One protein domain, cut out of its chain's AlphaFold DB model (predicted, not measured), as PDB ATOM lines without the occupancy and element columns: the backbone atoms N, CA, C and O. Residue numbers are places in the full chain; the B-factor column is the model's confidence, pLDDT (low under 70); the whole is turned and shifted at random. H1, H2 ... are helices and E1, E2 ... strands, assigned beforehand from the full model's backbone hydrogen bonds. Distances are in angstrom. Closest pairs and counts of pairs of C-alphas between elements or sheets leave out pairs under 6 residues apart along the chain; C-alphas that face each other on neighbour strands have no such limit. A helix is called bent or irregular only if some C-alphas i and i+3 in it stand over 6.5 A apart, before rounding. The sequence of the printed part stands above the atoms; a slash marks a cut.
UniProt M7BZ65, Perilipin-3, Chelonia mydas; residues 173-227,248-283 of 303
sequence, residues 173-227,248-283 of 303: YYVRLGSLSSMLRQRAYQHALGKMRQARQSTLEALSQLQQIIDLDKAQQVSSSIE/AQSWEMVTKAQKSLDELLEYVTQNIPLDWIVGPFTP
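This is residues 173 to 227 and 248 to 283 of the 303 residues of the protein "Perilipin-3" of Chelonia mydas (UniProt M7BZ65). One very long helix, H1, makes the length of this rod; a shorter helix, H2, runs back beside part of it at a small angle, and a little sheet of two strands, E1 and E2, packs on H1 near its first residues. The far end of H1, residues 212 to 227, sticks out free of the rest. The printed part has 91 residues with two named helices and two named strands, in the order E1, H1, H2, E2, and the sheet is antiparallel. The class is mostly helix. The whole is extended, with a radius of gyration of the C-alphas of 19.7 A, and spans 69 by 27 by 16 A.

Start at E1, residues 173 to 176, and look for its neighbour E2, residues 277 to 281. They are antiparallel, with 153 degrees between their directions. Look at N 173 and O 281, 3.0 A apart, and N 278 and O 175, 2.9 A apart, both pairs within hydrogen-bond range. Next comes H1, residues 182 to 227, whose closest C-alpha to E2 is that of Ala 192, 6.4 A from that of Val 278. Go on to H2, residues 248 to 270, which touches H1, and there H1 takes part with residues 193 to 200 alone. Their closest C-alphas, those of Met 196 and Leu 265, are 7.5 A apart. H1 and H2 run opposite ways at a shallow tilt of 19 degrees. E1 and H2 are apart. Every O i to N i+4 pair of H2 is within hydrogen-bond range, and in H1 41 of 42 are.

Find C-alpha 173 at (-24.776, -32.325, 32.918), where E1 begins; the strand ends at Arg 176. After a tight link, find C-alpha 182 at (-18.868, -20.898, 46.654); from there H1 runs 68.5 A to C-alpha 227 at (6.288, -22.657, -17.003). H1 is neither bent nor irregular, but only just: C-alphas 224 and 227 are 6.1 A apart. H2 runs 32.9 A from Ala 248 to Gln 270. A short link then leads to E2, which ends with C-alpha 281 at (-19.670, -32.248, 33.918).

The two C-alphas farthest apart are those of Ser 181 and Glu 227, at 69.4 A. Without residues 212 to 227 the body spans 46 by 25 by 15 A. Residues 228 to 247 are not printed, and C-alphas 227 and 248 are 28.4 A apart across this cut. Of the links that are printed whole, none is long. The mean pLDDT of the printed part is 76.8; look for values under 70 at residues 183, 215, 217 to 227 and 282 to 283.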
ATOM      1  N   TYR A 173     -23.850 -33.283  32.329       71.12
ATOM      2  CA  TYR A 173     -24.776 -32.325  32.918       71.12
ATOM      3  C   TYR A 173     -24.219 -30.907  32.833       71.12
ATOM      4  O   TYR A 173     -23.004 -30.678  32.842       71.12
ATOM      5  N   TYR A 174     -25.137 -29.952  32.760       77.81
ATOM      6  CA  TYR A 174     -24.863 -28.525  32.723       77.81
ATOM      7  C   TYR A 174     -25.482 -27.877  33.956       77.81
ATOM      8  O   TYR A 174     -26.625 -28.178  34.300       77.81
ATOM      9  N   VAL A 175     -24.742 -26.990  34.621       78.19
ATOM     10  CA  VAL A 175     -25.167 -26.398  35.896       78.19
ATOM     11  C   VAL A 175     -25.017 -24.886  35.869       78.19
ATOM     12  O   VAL A 175     -24.031 -24.355  35.359       78.19
ATOM     13  N   ARG A 176     -25.999 -24.184  36.443       85.50
ATOM     14  CA  ARG A 176     -25.945 -22.733  36.640       85.50
ATOM     15  C   ARG A 176     -25.004 -22.399  37.794       85.50
ATOM     16  O   ARG A 176     -25.173 -22.883  38.910       85.50
ATOM     17  N   LEU A 177     -24.048 -21.520  37.531       81.38
ATOM     18  CA  LEU A 177     -22.969 -21.148  38.444       81.38
ATOM     19  C   LEU A 177     -23.491 -20.598  39.791       81.38
ATOM     20  O   LEU A 177     -22.919 -20.863  40.847       81.38
ATOM     21  N   GLY A 178     -24.615 -19.877  39.775       80.62
ATOM     22  CA  GLY A 178     -25.275 -19.320  40.957       80.62
ATOM     23  C   GLY A 178     -25.915 -20.353  41.886       80.62
ATOM     24  O   GLY A 178     -26.023 -20.081  43.080       80.62
ATOM     25  N   SER A 179     -26.272 -21.534  41.372       79.00
ATOM     26  CA  SER A 179     -26.835 -22.636  42.165       79.00
ATOM     27  C   SER A 179     -25.760 -23.441  42.901       79.00
ATOM     28  O   SER A 179     -26.070 -24.178  43.828       79.00
ATOM     29  N   LEU A 180     -24.491 -23.293  42.506       76.06
ATOM     30  CA  LEU A 180     -23.363 -23.977  43.131       76.06
ATOM     31  C   LEU A 180     -22.917 -23.273  44.421       76.06
ATOM     32  O   LEU A 180     -22.964 -22.038  44.524       76.06
ATOM     33  N   SER A 181     -22.391 -24.065  45.363       78.44
ATOM     34  CA  SER A 181     -21.661 -23.573  46.539       78.44
ATOM     35  C   SER A 181     -20.461 -22.712  46.124       78.44
ATOM     36  O   SER A 181     -19.951 -22.849  45.015       78.44
ATOM     37  N   SER A 182     -19.974 -21.817  46.991       73.12
ATOM     38  CA  SER A 182     -18.868 -20.898  46.654       73.12
ATOM     39  C   SER A 182     -17.608 -21.614  46.142       73.12
ATOM     40  O   SER A 182     -16.952 -21.116  45.227       73.12
ATOM     41  N   MET A 183     -17.310 -22.800  46.676       67.94
ATOM     42  CA  MET A 183     -16.158 -23.622  46.290       67.94
ATOM     43  C   MET A 183     -16.354 -24.275  44.913       67.94
ATOM     44  O   MET A 183     -15.514 -24.117  44.025       67.94
ATOM     45  N   LEU A 184     -17.495 -24.941  44.691       72.56
ATOM     46  CA  LEU A 184     -17.818 -25.561  43.398       72.56
ATOM     47  C   LEU A 184     -17.984 -24.511  42.301       72.56
ATOM     48  O   LEU A 184     -17.538 -24.712  41.174       72.56
ATOM     49  N   ARG A 185     -18.557 -23.357  42.646       79.00
ATOM     50  CA  ARG A 185     -18.680 -22.192  41.775       79.00
ATOM     51  C   ARG A 185     -17.320 -21.716  41.284       79.00
ATOM     52  O   ARG A 185     -17.145 -21.545  40.081       79.00
ATOM     53  N   GLN A 186     -16.363 -21.531  42.195       76.44
ATOM     54  CA  GLN A 186     -15.018 -21.080  41.845       76.44
ATOM     55  C   GLN A 186     -14.311 -22.095  40.938       76.44
ATOM     56  O   GLN A 186     -13.734 -21.711  39.921       76.44
ATOM     57  N   ARG A 187     -14.402 -23.393  41.249       77.06
ATOM     58  CA  ARG A 187     -13.783 -24.455  40.441       77.06
ATOM     59  C   ARG A 187     -14.422 -24.581  39.056       77.06
ATOM     60  O   ARG A 187     -13.710 -24.605  38.053       77.06
ATOM     61  N   ALA A 188     -15.753 -24.606  38.990       79.19
ATOM     62  CA  ALA A 188     -16.509 -24.629  37.739       79.19
ATOM     63  C   ALA A 188     -16.170 -23.417  36.863       79.19
ATOM     64  O   ALA A 188     -15.917 -23.572  35.668       79.19
ATOM     65  N   TYR A 189     -16.089 -22.229  37.466       82.00
ATOM     66  CA  TYR A 189     -15.717 -20.992  36.790       82.00
ATOM     67  C   TYR A 189     -14.296 -21.047  36.208       82.00
ATOM     68  O   TYR A 189     -14.112 -20.779  35.022       82.00
ATOM     69  N   GLN A 190     -13.296 -21.459  36.996       80.19
ATOM     70  CA  GLN A 190     -11.911 -21.585  36.517       80.19
ATOM     71  C   GLN A 190     -11.782 -22.614  35.389       80.19
ATOM     72  O   GLN A 190     -11.080 -22.384  34.405       80.19
ATOM     73  N   HIS A 191     -12.502 -23.730  35.497       81.19
ATOM     74  CA  HIS A 191     -12.526 -24.758  34.465       81.19
ATOM     75  C   HIS A 191     -13.183 -24.264  33.164       81.19
ATOM     76  O   HIS A 191     -12.632 -24.470  32.079       81.19
ATOM     77  N   ALA A 192     -14.313 -23.554  33.252       81.25
ATOM     78  CA  ALA A 192     -14.960 -22.920  32.100       81.25
ATOM     79  C   ALA A 192     -14.029 -21.906  31.423       81.25
ATOM     80  O   ALA A 192     -13.863 -21.912  30.202       81.25
ATOM     81  N   LEU A 193     -13.366 -21.078  32.227       83.75
ATOM     82  CA  LEU A 193     -12.429 -20.066  31.762       83.75
ATOM     83  C   LEU A 193     -11.213 -20.689  31.061       83.75
ATOM     84  O   LEU A 193     -10.792 -20.209  30.008       83.75
ATOM     85  N   GLY A 194     -10.684 -21.790  31.600       79.56
ATOM     86  CA  GLY A 194      -9.635 -22.586  30.962       79.56
ATOM     87  C   GLY A 194     -10.060 -23.124  29.595       79.56
ATOM     88  O   GLY A 194      -9.337 -22.940  28.616       79.56
ATOM     89  N   LYS A 195     -11.268 -23.697  29.495       82.12
ATOM     90  CA  LYS A 195     -11.818 -24.187  28.219       82.12
ATOM     91  C   LYS A 195     -12.008 -23.073  27.191       82.12
ATOM     92  O   LYS A 195     -11.676 -23.273  26.026       82.12
ATOM     93  N   MET A 196     -12.483 -21.894  27.594       82.44
ATOM     94  CA  MET A 196     -12.608 -20.753  26.677       82.44
ATOM     95  C   MET A 196     -11.246 -20.272  26.167       82.44
ATOM     96  O   MET A 196     -11.090 -20.030  24.969       82.44
ATOM     97  N   ARG A 197     -10.235 -20.191  27.044       87.31
ATOM     98  CA  ARG A 197      -8.857 -19.856  26.640       87.31
ATOM     99  C   ARG A 197      -8.290 -20.884  25.662       87.31
ATOM    100  O   ARG A 197      -7.670 -20.504  24.673       87.31
ATOM    101  N   GLN A 198      -8.547 -22.169  25.898       86.56
ATOM    102  CA  GLN A 198      -8.144 -23.243  24.993       86.56
ATOM    103  C   GLN A 198      -8.854 -23.150  23.635       86.56
ATOM    104  O   GLN A 198      -8.197 -23.240  22.601       86.56
ATOM    105  N   ALA A 199     -10.169 -22.917  23.616       82.88
ATOM    106  CA  ALA A 199     -10.934 -22.747  22.380       82.88
ATOM    107  C   ALA A 199     -10.407 -21.563  21.551       82.88
ATOM    108  O   ALA A 199     -10.165 -21.705  20.348       82.88
ATOM    109  N   ARG A 200     -10.123 -20.428  22.205       85.69
ATOM    110  CA  ARG A 200      -9.474 -19.269  21.576       85.69
ATOM    111  C   ARG A 200      -8.137 -19.655  20.943       85.69
ATOM    112  O   ARG A 200      -7.919 -19.373  19.767       85.69
ATOM    113  N   GLN A 201      -7.260 -20.303  21.705       87.50
ATOM    114  CA  GLN A 201      -5.931 -20.682  21.229       87.50
ATOM    115  C   GLN A 201      -6.004 -21.655  20.043       87.50
ATOM    116  O   GLN A 201      -5.339 -21.440  19.034       87.50
ATOM    117  N   SER A 202      -6.887 -22.654  20.106       86.06
ATOM    118  CA  SER A 202      -7.089 -23.596  18.997       86.06
ATOM    119  C   SER A 202      -7.588 -22.913  17.717       86.06
ATOM    120  O   SER A 202      -7.185 -23.281  16.617       86.06
ATOM    121  N   THR A 203      -8.412 -21.867  17.851       82.62
ATOM    122  CA  THR A 203      -8.899 -21.078  16.709       82.62
ATOM    123  C   THR A 203      -7.756 -20.286  16.072       82.62
ATOM    124  O   THR A 203      -7.622 -20.275  14.853       82.62
ATOM    125  N   LEU A 204      -6.890 -19.670  16.887       86.38
ATOM    126  CA  LEU A 204      -5.689 -18.977  16.407       86.38
ATOM    127  C   LEU A 204      -4.725 -19.921  15.680       86.38
ATOM    128  O   LEU A 204      -4.179 -19.569  14.634       86.38
ATOM    129  N   GLU A 205      -4.548 -21.131  16.201       86.12
ATOM    130  CA  GLU A 205      -3.720 -22.158  15.574       86.12
ATOM    131  C   GLU A 205      -4.301 -22.596  14.225       86.12
ATOM    132  O   GLU A 205      -3.589 -22.557  13.222       86.12
ATOM    133  N   ALA A 206      -5.599 -22.903  14.158       82.25
ATOM    134  CA  ALA A 206      -6.276 -23.247  12.907       82.25
ATOM    135  C   ALA A 206      -6.165 -22.128  11.854       82.25
ATOM    136  O   ALA A 206      -5.928 -22.399  10.678       82.25
ATOM    137  N   LEU A 207      -6.269 -20.863  12.273       82.00
ATOM    138  CA  LEU A 207      -6.080 -19.720  11.381       82.00
ATOM    139  C   LEU A 207      -4.651 -19.626  10.859       82.00
ATOM    140  O   LEU A 207      -4.445 -19.477   9.658       82.00
ATOM    141  N   SER A 208      -3.651 -19.758  11.728       80.50
ATOM    142  CA  SER A 208      -2.254 -19.726  11.281       80.50
ATOM    143  C   SER A 208      -1.923 -20.866  10.308       80.50
ATOM    144  O   SER A 208      -1.203 -20.643   9.336       80.50
ATOM    145  N   GLN A 209      -2.513 -22.051  10.499       82.25
ATOM    146  CA  GLN A 209      -2.412 -23.166   9.553       82.25
ATOM    147  C   GLN A 209      -3.057 -22.835   8.202       82.25
ATOM    148  O   GLN A 209      -2.441 -23.062   7.164       82.25
ATOM    149  N   LEU A 210      -4.263 -22.256   8.189       79.81
ATOM    150  CA  LEU A 210      -4.922 -21.827   6.950       79.81
ATOM    151  C   LEU A 210      -4.101 -20.772   6.199       79.81
ATOM    152  O   LEU A 210      -3.955 -20.865   4.982       79.81
ATOM    153  N   GLN A 211      -3.515 -19.809   6.915       77.44
ATOM    154  CA  GLN A 211      -2.637 -18.803   6.317       77.44
ATOM    155  C   GLN A 211      -1.388 -19.445   5.696       77.44
ATOM    156  O   GLN A 211      -1.033 -19.134   4.561       77.44
ATOM    157  N   GLN A 212      -0.769 -20.399   6.395       78.88
ATOM    158  CA  GLN A 212       0.390 -21.129   5.887       78.88
ATOM    159  C   GLN A 212       0.063 -21.943   4.626       78.88
ATOM    160  O   GLN A 212       0.875 -21.980   3.705       78.88
ATOM    161  N   ILE A 213      -1.123 -22.560   4.553       78.81
ATOM    162  CA  ILE A 213      -1.579 -23.291   3.360       78.81
ATOM    163  C   ILE A 213      -1.764 -22.336   2.177       78.81
ATOM    164  O   ILE A 213      -1.334 -22.660   1.075       78.81
ATOM    165  N   ILE A 214      -2.342 -21.150   2.393       72.06
ATOM    166  CA  ILE A 214      -2.524 -20.138   1.340       72.06
ATOM    167  C   ILE A 214      -1.172 -19.641   0.811       72.06
ATOM    168  O   ILE A 214      -0.997 -19.490  -0.398       72.06
ATOM    169  N   ASP A 215      -0.203 -19.398   1.695       69.69
ATOM    170  CA  ASP A 215       1.130 -18.939   1.293       69.69
ATOM    171  C   ASP A 215       1.927 -20.042   0.574       69.69
ATOM    172  O   ASP A 215       2.642 -19.763  -0.394       69.69
ATOM    173  N   LEU A 216       1.758 -21.304   0.988       71.69
ATOM    174  CA  LEU A 216       2.369 -22.464   0.338       71.69
ATOM    175  C   LEU A 216       1.746 -22.757  -1.036       71.69
ATOM    176  O   LEU A 216       2.481 -23.009  -1.988       71.69
ATOM    177  N   ASP A 217       0.421 -22.662  -1.164       63.31
ATOM    178  CA  ASP A 217      -0.300 -22.819  -2.432       63.31
ATOM    179  C   ASP A 217       0.104 -21.722  -3.426       63.31
ATOM    180  O   ASP A 217       0.433 -22.010  -4.573       63.31
ATOM    181  N   LYS A 218       0.254 -20.470  -2.968       60.16
ATOM    182  CA  LYS A 218       0.816 -19.395  -3.798       60.16
ATOM    183  C   LYS A 218       2.247 -19.685  -4.253       60.16
ATOM    184  O   LYS A 218       2.560 -19.430  -5.411       60.16
ATOM    185  N   ALA A 219       3.116 -20.224  -3.399       58.94
ATOM    186  CA  ALA A 219       4.502 -20.523  -3.772       58.94
ATOM    187  C   ALA A 219       4.622 -21.724  -4.735       58.94
ATOM    188  O   ALA A 219       5.423 -21.701  -5.678       58.94
ATOM    189  N   GLN A 220       3.811 -22.761  -4.519       60.12
ATOM    190  CA  GLN A 220       3.846 -24.002  -5.290       60.12
ATOM    191  C   GLN A 220       3.089 -23.866  -6.617       60.12
ATOM    192  O   GLN A 220       3.601 -24.280  -7.659       60.12
ATOM    193  N   GLN A 221       1.935 -23.191  -6.618       57.31
ATOM    194  CA  GLN A 221       1.183 -22.906  -7.833       57.31
ATOM    195  C   GLN A 221       1.930 -21.926  -8.737       57.31
ATOM    196  O   GLN A 221       1.960 -22.170  -9.935       57.31
ATOM    197  N   VAL A 222       2.610 -20.892  -8.213       55.28
ATOM    198  CA  VAL A 222       3.429 -19.964  -9.026       55.28
ATOM    199  C   VAL A 222       4.603 -20.672  -9.712       55.28
ATOM    200  O   VAL A 222       4.873 -20.366 -10.868       55.28
ATOM    201  N   SER A 223       5.256 -21.648  -9.070       56.03
ATOM    202  CA  SER A 223       6.386 -22.369  -9.685       56.03
ATOM    203  C   SER A 223       5.957 -23.297 -10.827       56.03
ATOM    204  O   SER A 223       6.589 -23.294 -11.877       56.03
ATOM    205  N   SER A 224       4.865 -24.052 -10.668       59.94
ATOM    206  CA  SER A 224       4.368 -24.949 -11.729       59.94
ATOM    207  C   SER A 224       3.588 -24.204 -12.819       59.94
ATOM    208  O   SER A 224       3.607 -24.590 -13.983       59.94
ATOM    209  N   SER A 225       2.932 -23.100 -12.456       51.31
ATOM    210  CA  SER A 225       2.150 -22.274 -13.376       51.31
ATOM    211  C   SER A 225       2.994 -21.318 -14.215       51.31
ATOM    212  O   SER A 225       2.571 -20.973 -15.311       51.31
ATOM    213  N   ILE A 226       4.166 -20.862 -13.752       54.31
ATOM    214  CA  ILE A 226       5.030 -19.964 -14.543       54.31
ATOM    215  C   ILE A 226       5.513 -20.632 -15.837       54.31
ATOM    216  O   ILE A 226       5.583 -19.960 -16.863       54.31
ATOM    217  N   GLU A 227       5.777 -21.939 -15.828       56.56
ATOM    218  CA  GLU A 227       6.288 -22.657 -17.003       56.56
ATOM    219  C   GLU A 227       5.194 -22.967 -18.045       56.56
ATOM    220  O   GLU A 227       5.434 -22.828 -19.244       56.56
ATOM    221  N   ALA A 248     -10.701 -12.449   1.921       74.50
ATOM    222  CA  ALA A 248     -10.714 -11.221   2.720       74.50
ATOM    223  C   ALA A 248     -11.990 -11.105   3.572       74.50
ATOM    224  O   ALA A 248     -11.907 -10.820   4.764       74.50
ATOM    225  N   GLN A 249     -13.151 -11.421   2.992       76.25
ATOM    226  CA  GLN A 249     -14.430 -11.419   3.701       76.25
ATOM    227  C   GLN A 249     -14.500 -12.499   4.797       76.25
ATOM    228  O   GLN A 249     -14.989 -12.240   5.896       76.25
ATOM    229  N   SER A 250     -14.002 -13.709   4.525       76.44
ATOM    230  CA  SER A 250     -13.935 -14.792   5.516       76.44
ATOM    231  C   SER A 250     -13.012 -14.431   6.688       76.44
ATOM    232  O   SER A 250     -13.397 -14.552   7.850       76.44
ATOM    233  N   TRP A 251     -11.828 -13.889   6.394       75.06
ATOM    234  CA  TRP A 251     -10.865 -13.421   7.391       75.06
ATOM    235  C   TRP A 251     -11.403 -12.256   8.228       75.06
ATOM    236  O   TRP A 251     -11.190 -12.214   9.441       75.06
ATOM    237  N   GLU A 252     -12.156 -11.336   7.625       82.88
ATOM    238  CA  GLU A 252     -12.841 -10.264   8.350       82.88
ATOM    239  C   GLU A 252     -13.898 -10.819   9.320       82.88
ATOM    240  O   GLU A 252     -13.943 -10.432  10.489       82.88
ATOM    241  N   MET A 253     -14.713 -11.781   8.878       76.69
ATOM    242  CA  MET A 253     -15.698 -12.430   9.748       76.69
ATOM    243  C   MET A 253     -15.036 -13.170  10.917       76.69
ATOM    244  O   MET A 253     -15.498 -13.055  12.055       76.69
ATOM    245  N   VAL A 254     -13.931 -13.877  10.670       81.12
ATOM    246  CA  VAL A 254     -13.210 -14.612  11.715       81.12
ATOM    247  C   VAL A 254     -12.519 -13.675  12.704       81.12
ATOM    248  O   VAL A 254     -12.622 -13.880  13.911       81.12
ATOM    249  N   THR A 255     -11.861 -12.617  12.234       80.25
ATOM    250  CA  THR A 255     -11.216 -11.636  13.126       80.25
ATOM    251  C   THR A 255     -12.241 -10.882  13.974       80.25
ATOM    252  O   THR A 255     -12.000 -10.632  15.156       80.25
ATOM    253  N   LYS A 256     -13.426 -10.587  13.424       85.12
ATOM    254  CA  LYS A 256     -14.547 -10.020  14.183       85.12
ATOM    255  C   LYS A 256     -15.071 -10.988  15.246       85.12
ATOM    256  O   LYS A 256     -15.271 -10.576  16.389       85.12
ATOM    257  N   ALA A 257     -15.244 -12.265  14.901       81.94
ATOM    258  CA  ALA A 257     -15.627 -13.304  15.856       81.94
ATOM    259  C   ALA A 257     -14.576 -13.455  16.970       81.94
ATOM    260  O   ALA A 257     -14.923 -13.483  18.150       81.94
ATOM    261  N   GLN A 258     -13.290 -13.446  16.620       78.19
ATOM    262  CA  GLN A 258     -12.192 -13.512  17.580       78.19
ATOM    263  C   GLN A 258     -12.199 -12.315  18.540       78.19
ATOM    264  O   GLN A 258     -12.117 -12.501  19.751       78.19
ATOM    265  N   LYS A 259     -12.368 -11.093  18.022       85.00
ATOM    266  CA  LYS A 259     -12.454  -9.886  18.853       85.00
ATOM    267  C   LYS A 259     -13.638  -9.941  19.822       85.00
ATOM    268  O   LYS A 259     -13.489  -9.549  20.974       85.00
ATOM    269  N   SER A 260     -14.783 -10.465  19.378       83.94
ATOM    270  CA  SER A 260     -15.945 -10.656  20.255       83.94
ATOM    271  C   SER A 260     -15.703 -11.708  21.343       83.94
ATOM    272  O   SER A 260     -16.118 -11.512  22.480       83.94
ATOM    273  N   LEU A 261     -14.981 -12.793  21.035       85.69
ATOM    274  CA  LEU A 261     -14.582 -13.792  22.030       85.69
ATOM    275  C   LEU A 261     -13.602 -13.213  23.055       85.69
ATOM    276  O   LEU A 261     -13.702 -13.538  24.234       85.69
ATOM    277  N   ASP A 262     -12.686 -12.346  22.622       84.94
ATOM    278  CA  ASP A 262     -11.745 -11.664  23.512       84.94
ATOM    279  C   ASP A 262     -12.458 -10.682  24.450       84.94
ATOM    280  O   ASP A 262     -12.183 -10.668  25.648       84.94
ATOM    281  N   GLU A 263     -13.424  -9.919  23.934       88.69
ATOM    282  CA  GLU A 263     -14.266  -9.020  24.730       88.69
ATOM    283  C   GLU A 263     -15.130  -9.787  25.744       88.69
ATOM    284  O   GLU A 263     -15.218  -9.398  26.909       88.69
ATOM    285  N   LEU A 264     -15.703 -10.925  25.337       84.50
ATOM    286  CA  LEU A 264     -16.432 -11.819  26.238       84.50
ATOM    287  C   LEU A 264     -15.519 -12.414  27.317       84.50
ATOM    288  O   LEU A 264     -15.906 -12.464  28.484       84.50
ATOM    289  N   LEU A 265     -14.309 -12.850  26.956       84.12
ATOM    290  CA  LEU A 265     -13.343 -13.403  27.903       84.12
ATOM    291  C   LEU A 265     -12.927 -12.359  28.948       84.12
ATOM    292  O   LEU A 265     -12.827 -12.692  30.129       84.12
ATOM    293  N   GLU A 266     -12.723 -11.110  28.530       85.50
ATOM    294  CA  GLU A 266     -12.413  -9.991  29.425       85.50
ATOM    295  C   GLU A 266     -13.593  -9.691  30.360       85.50
ATOM    296  O   GLU A 266     -13.427  -9.651  31.580       85.50
ATOM    297  N   TYR A 267     -14.808  -9.588  29.809       80.19
ATOM    298  CA  TYR A 267     -16.026  -9.338  30.584       80.19
ATOM    299  C   TYR A 267     -16.250 -10.395  31.669       80.19
ATOM    300  O   TYR A 267     -16.515 -10.061  32.827       80.19
ATOM    301  N   VAL A 268     -16.103 -11.669  31.298       81.25
ATOM    302  CA  VAL A 268     -16.227 -12.801  32.216       81.25
ATOM    303  C   VAL A 268     -15.131 -12.752  33.275       81.25
ATOM    304  O   VAL A 268     -15.429 -12.911  34.452       81.25
ATOM    305  N   THR A 269     -13.884 -12.461  32.893       75.19
ATOM    306  CA  THR A 269     -12.761 -12.357  33.840       75.19
ATOM    307  C   THR A 269     -13.002 -11.274  34.898       75.19
ATOM    308  O   THR A 269     -12.596 -11.444  36.047       75.19
ATOM    309  N   GLN A 270     -13.701 -10.194  34.535       78.31
ATOM    310  CA  GLN A 270     -14.023  -9.084  35.429       78.31
ATOM    311  C   GLN A 270     -15.273  -9.322  36.301       78.31
ATOM    312  O   GLN A 270     -15.380  -8.727  37.372       78.31
ATOM    313  N   ASN A 271     -16.215 -10.169  35.866       74.19
ATOM    314  CA  ASN A 271     -17.486 -10.410  36.553       74.19
ATOM    315  C   ASN A 271     -17.846 -11.898  36.524       74.19
ATOM    316  O   ASN A 271     -18.124 -12.437  35.459       74.19
ATOM    317  N   ILE A 272     -17.935 -12.546  37.693       75.00
ATOM    318  CA  ILE A 272     -18.448 -13.921  37.794       75.00
ATOM    319  C   ILE A 272     -19.968 -13.880  37.555       75.00
ATOM    320  O   ILE A 272     -20.707 -13.459  38.452       75.00
ATOM    321  N   PRO A 273     -20.476 -14.313  36.385       75.25
ATOM    322  CA  PRO A 273     -21.897 -14.246  36.093       75.25
ATOM    323  C   PRO A 273     -22.588 -15.415  36.796       75.25
ATOM    324  O   PRO A 273     -22.362 -16.578  36.461       75.25
ATOM    325  N   LEU A 274     -23.458 -15.122  37.764       74.50
ATOM    326  CA  LEU A 274     -24.205 -16.155  38.497       74.50
ATOM    327  C   LEU A 274     -25.174 -16.939  37.592       74.50
ATOM    328  O   LEU A 274     -25.570 -18.054  37.923       74.50
ATOM    329  N   ASP A 275     -25.503 -16.401  36.420       80.94
ATOM    330  CA  ASP A 275     -26.436 -17.012  35.467       80.94
ATOM    331  C   ASP A 275     -25.753 -17.883  34.416       80.94
ATOM    332  O   ASP A 275     -26.415 -18.471  33.562       80.94
ATOM    333  N   TRP A 276     -24.429 -18.000  34.488       80.88
ATOM    334  CA  TRP A 276     -23.673 -18.775  33.525       80.88
ATOM    335  C   TRP A 276     -23.914 -20.274  33.709       80.88
ATOM    336  O   TRP A 276     -23.752 -20.822  34.798       80.88
ATOM    337  N   ILE A 277     -24.289 -20.943  32.626       82.69
ATOM    338  CA  ILE A 277     -24.376 -22.395  32.546       82.69
ATOM    339  C   ILE A 277     -22.989 -22.953  32.197       82.69
ATOM    340  O   ILE A 277     -22.470 -22.695  31.110       82.69
ATOM    341  N   VAL A 278     -22.395 -23.722  33.109       81.06
ATOM    342  CA  VAL A 278     -21.100 -24.388  32.911       81.06
ATOM    343  C   VAL A 278     -21.303 -25.893  32.741       81.06
ATOM    344  O   VAL A 278     -22.154 -26.496  33.391       81.06
ATOM    345  N   GLY A 279     -20.526 -26.498  31.842       77.94
ATOM    346  CA  GLY A 279     -20.536 -27.930  31.557       77.94
ATOM    347  C   GLY A 279     -19.752 -28.258  30.278       77.94
ATOM    348  O   GLY A 279     -19.117 -27.373  29.696       77.94
ATOM    349  N   PRO A 280     -19.758 -29.519  29.827       72.38
ATOM    350  CA  PRO A 280     -20.374 -30.670  30.485       72.38
ATOM    351  C   PRO A 280     -19.553 -31.169  31.685       72.38
ATOM    352  O   PRO A 280     -18.321 -31.220  31.612       72.38
ATOM    353  N   PHE A 281     -20.237 -31.538  32.770       73.81
ATOM    354  CA  PHE A 281     -19.670 -32.248  33.918       73.81
ATOM    355  C   PHE A 281     -20.073 -33.721  33.872       73.81
ATOM    356  O   PHE A 281     -21.230 -34.037  33.589       73.81
ATOM    357  N   THR A 282     -19.122 -34.609  34.156       66.06
ATOM    358  CA  THR A 282     -19.366 -36.045  34.324       66.06
ATOM    359  C   THR A 282     -19.303 -36.378  35.811       66.06
ATOM    360  O   THR A 282     -18.290 -36.038  36.433       66.06
ATOM    361  N   PRO A 283     -20.330 -37.024  36.388       58.81
ATOM    362  CA  PRO A 283     -20.246 -37.499  37.762       58.81
ATOM    363  C   PRO A 283     -19.096 -38.505  37.865       58.81
ATOM    364  O   PRO A 283     -18.897 -39.328  36.964       58.81
TER     365      PRO A 283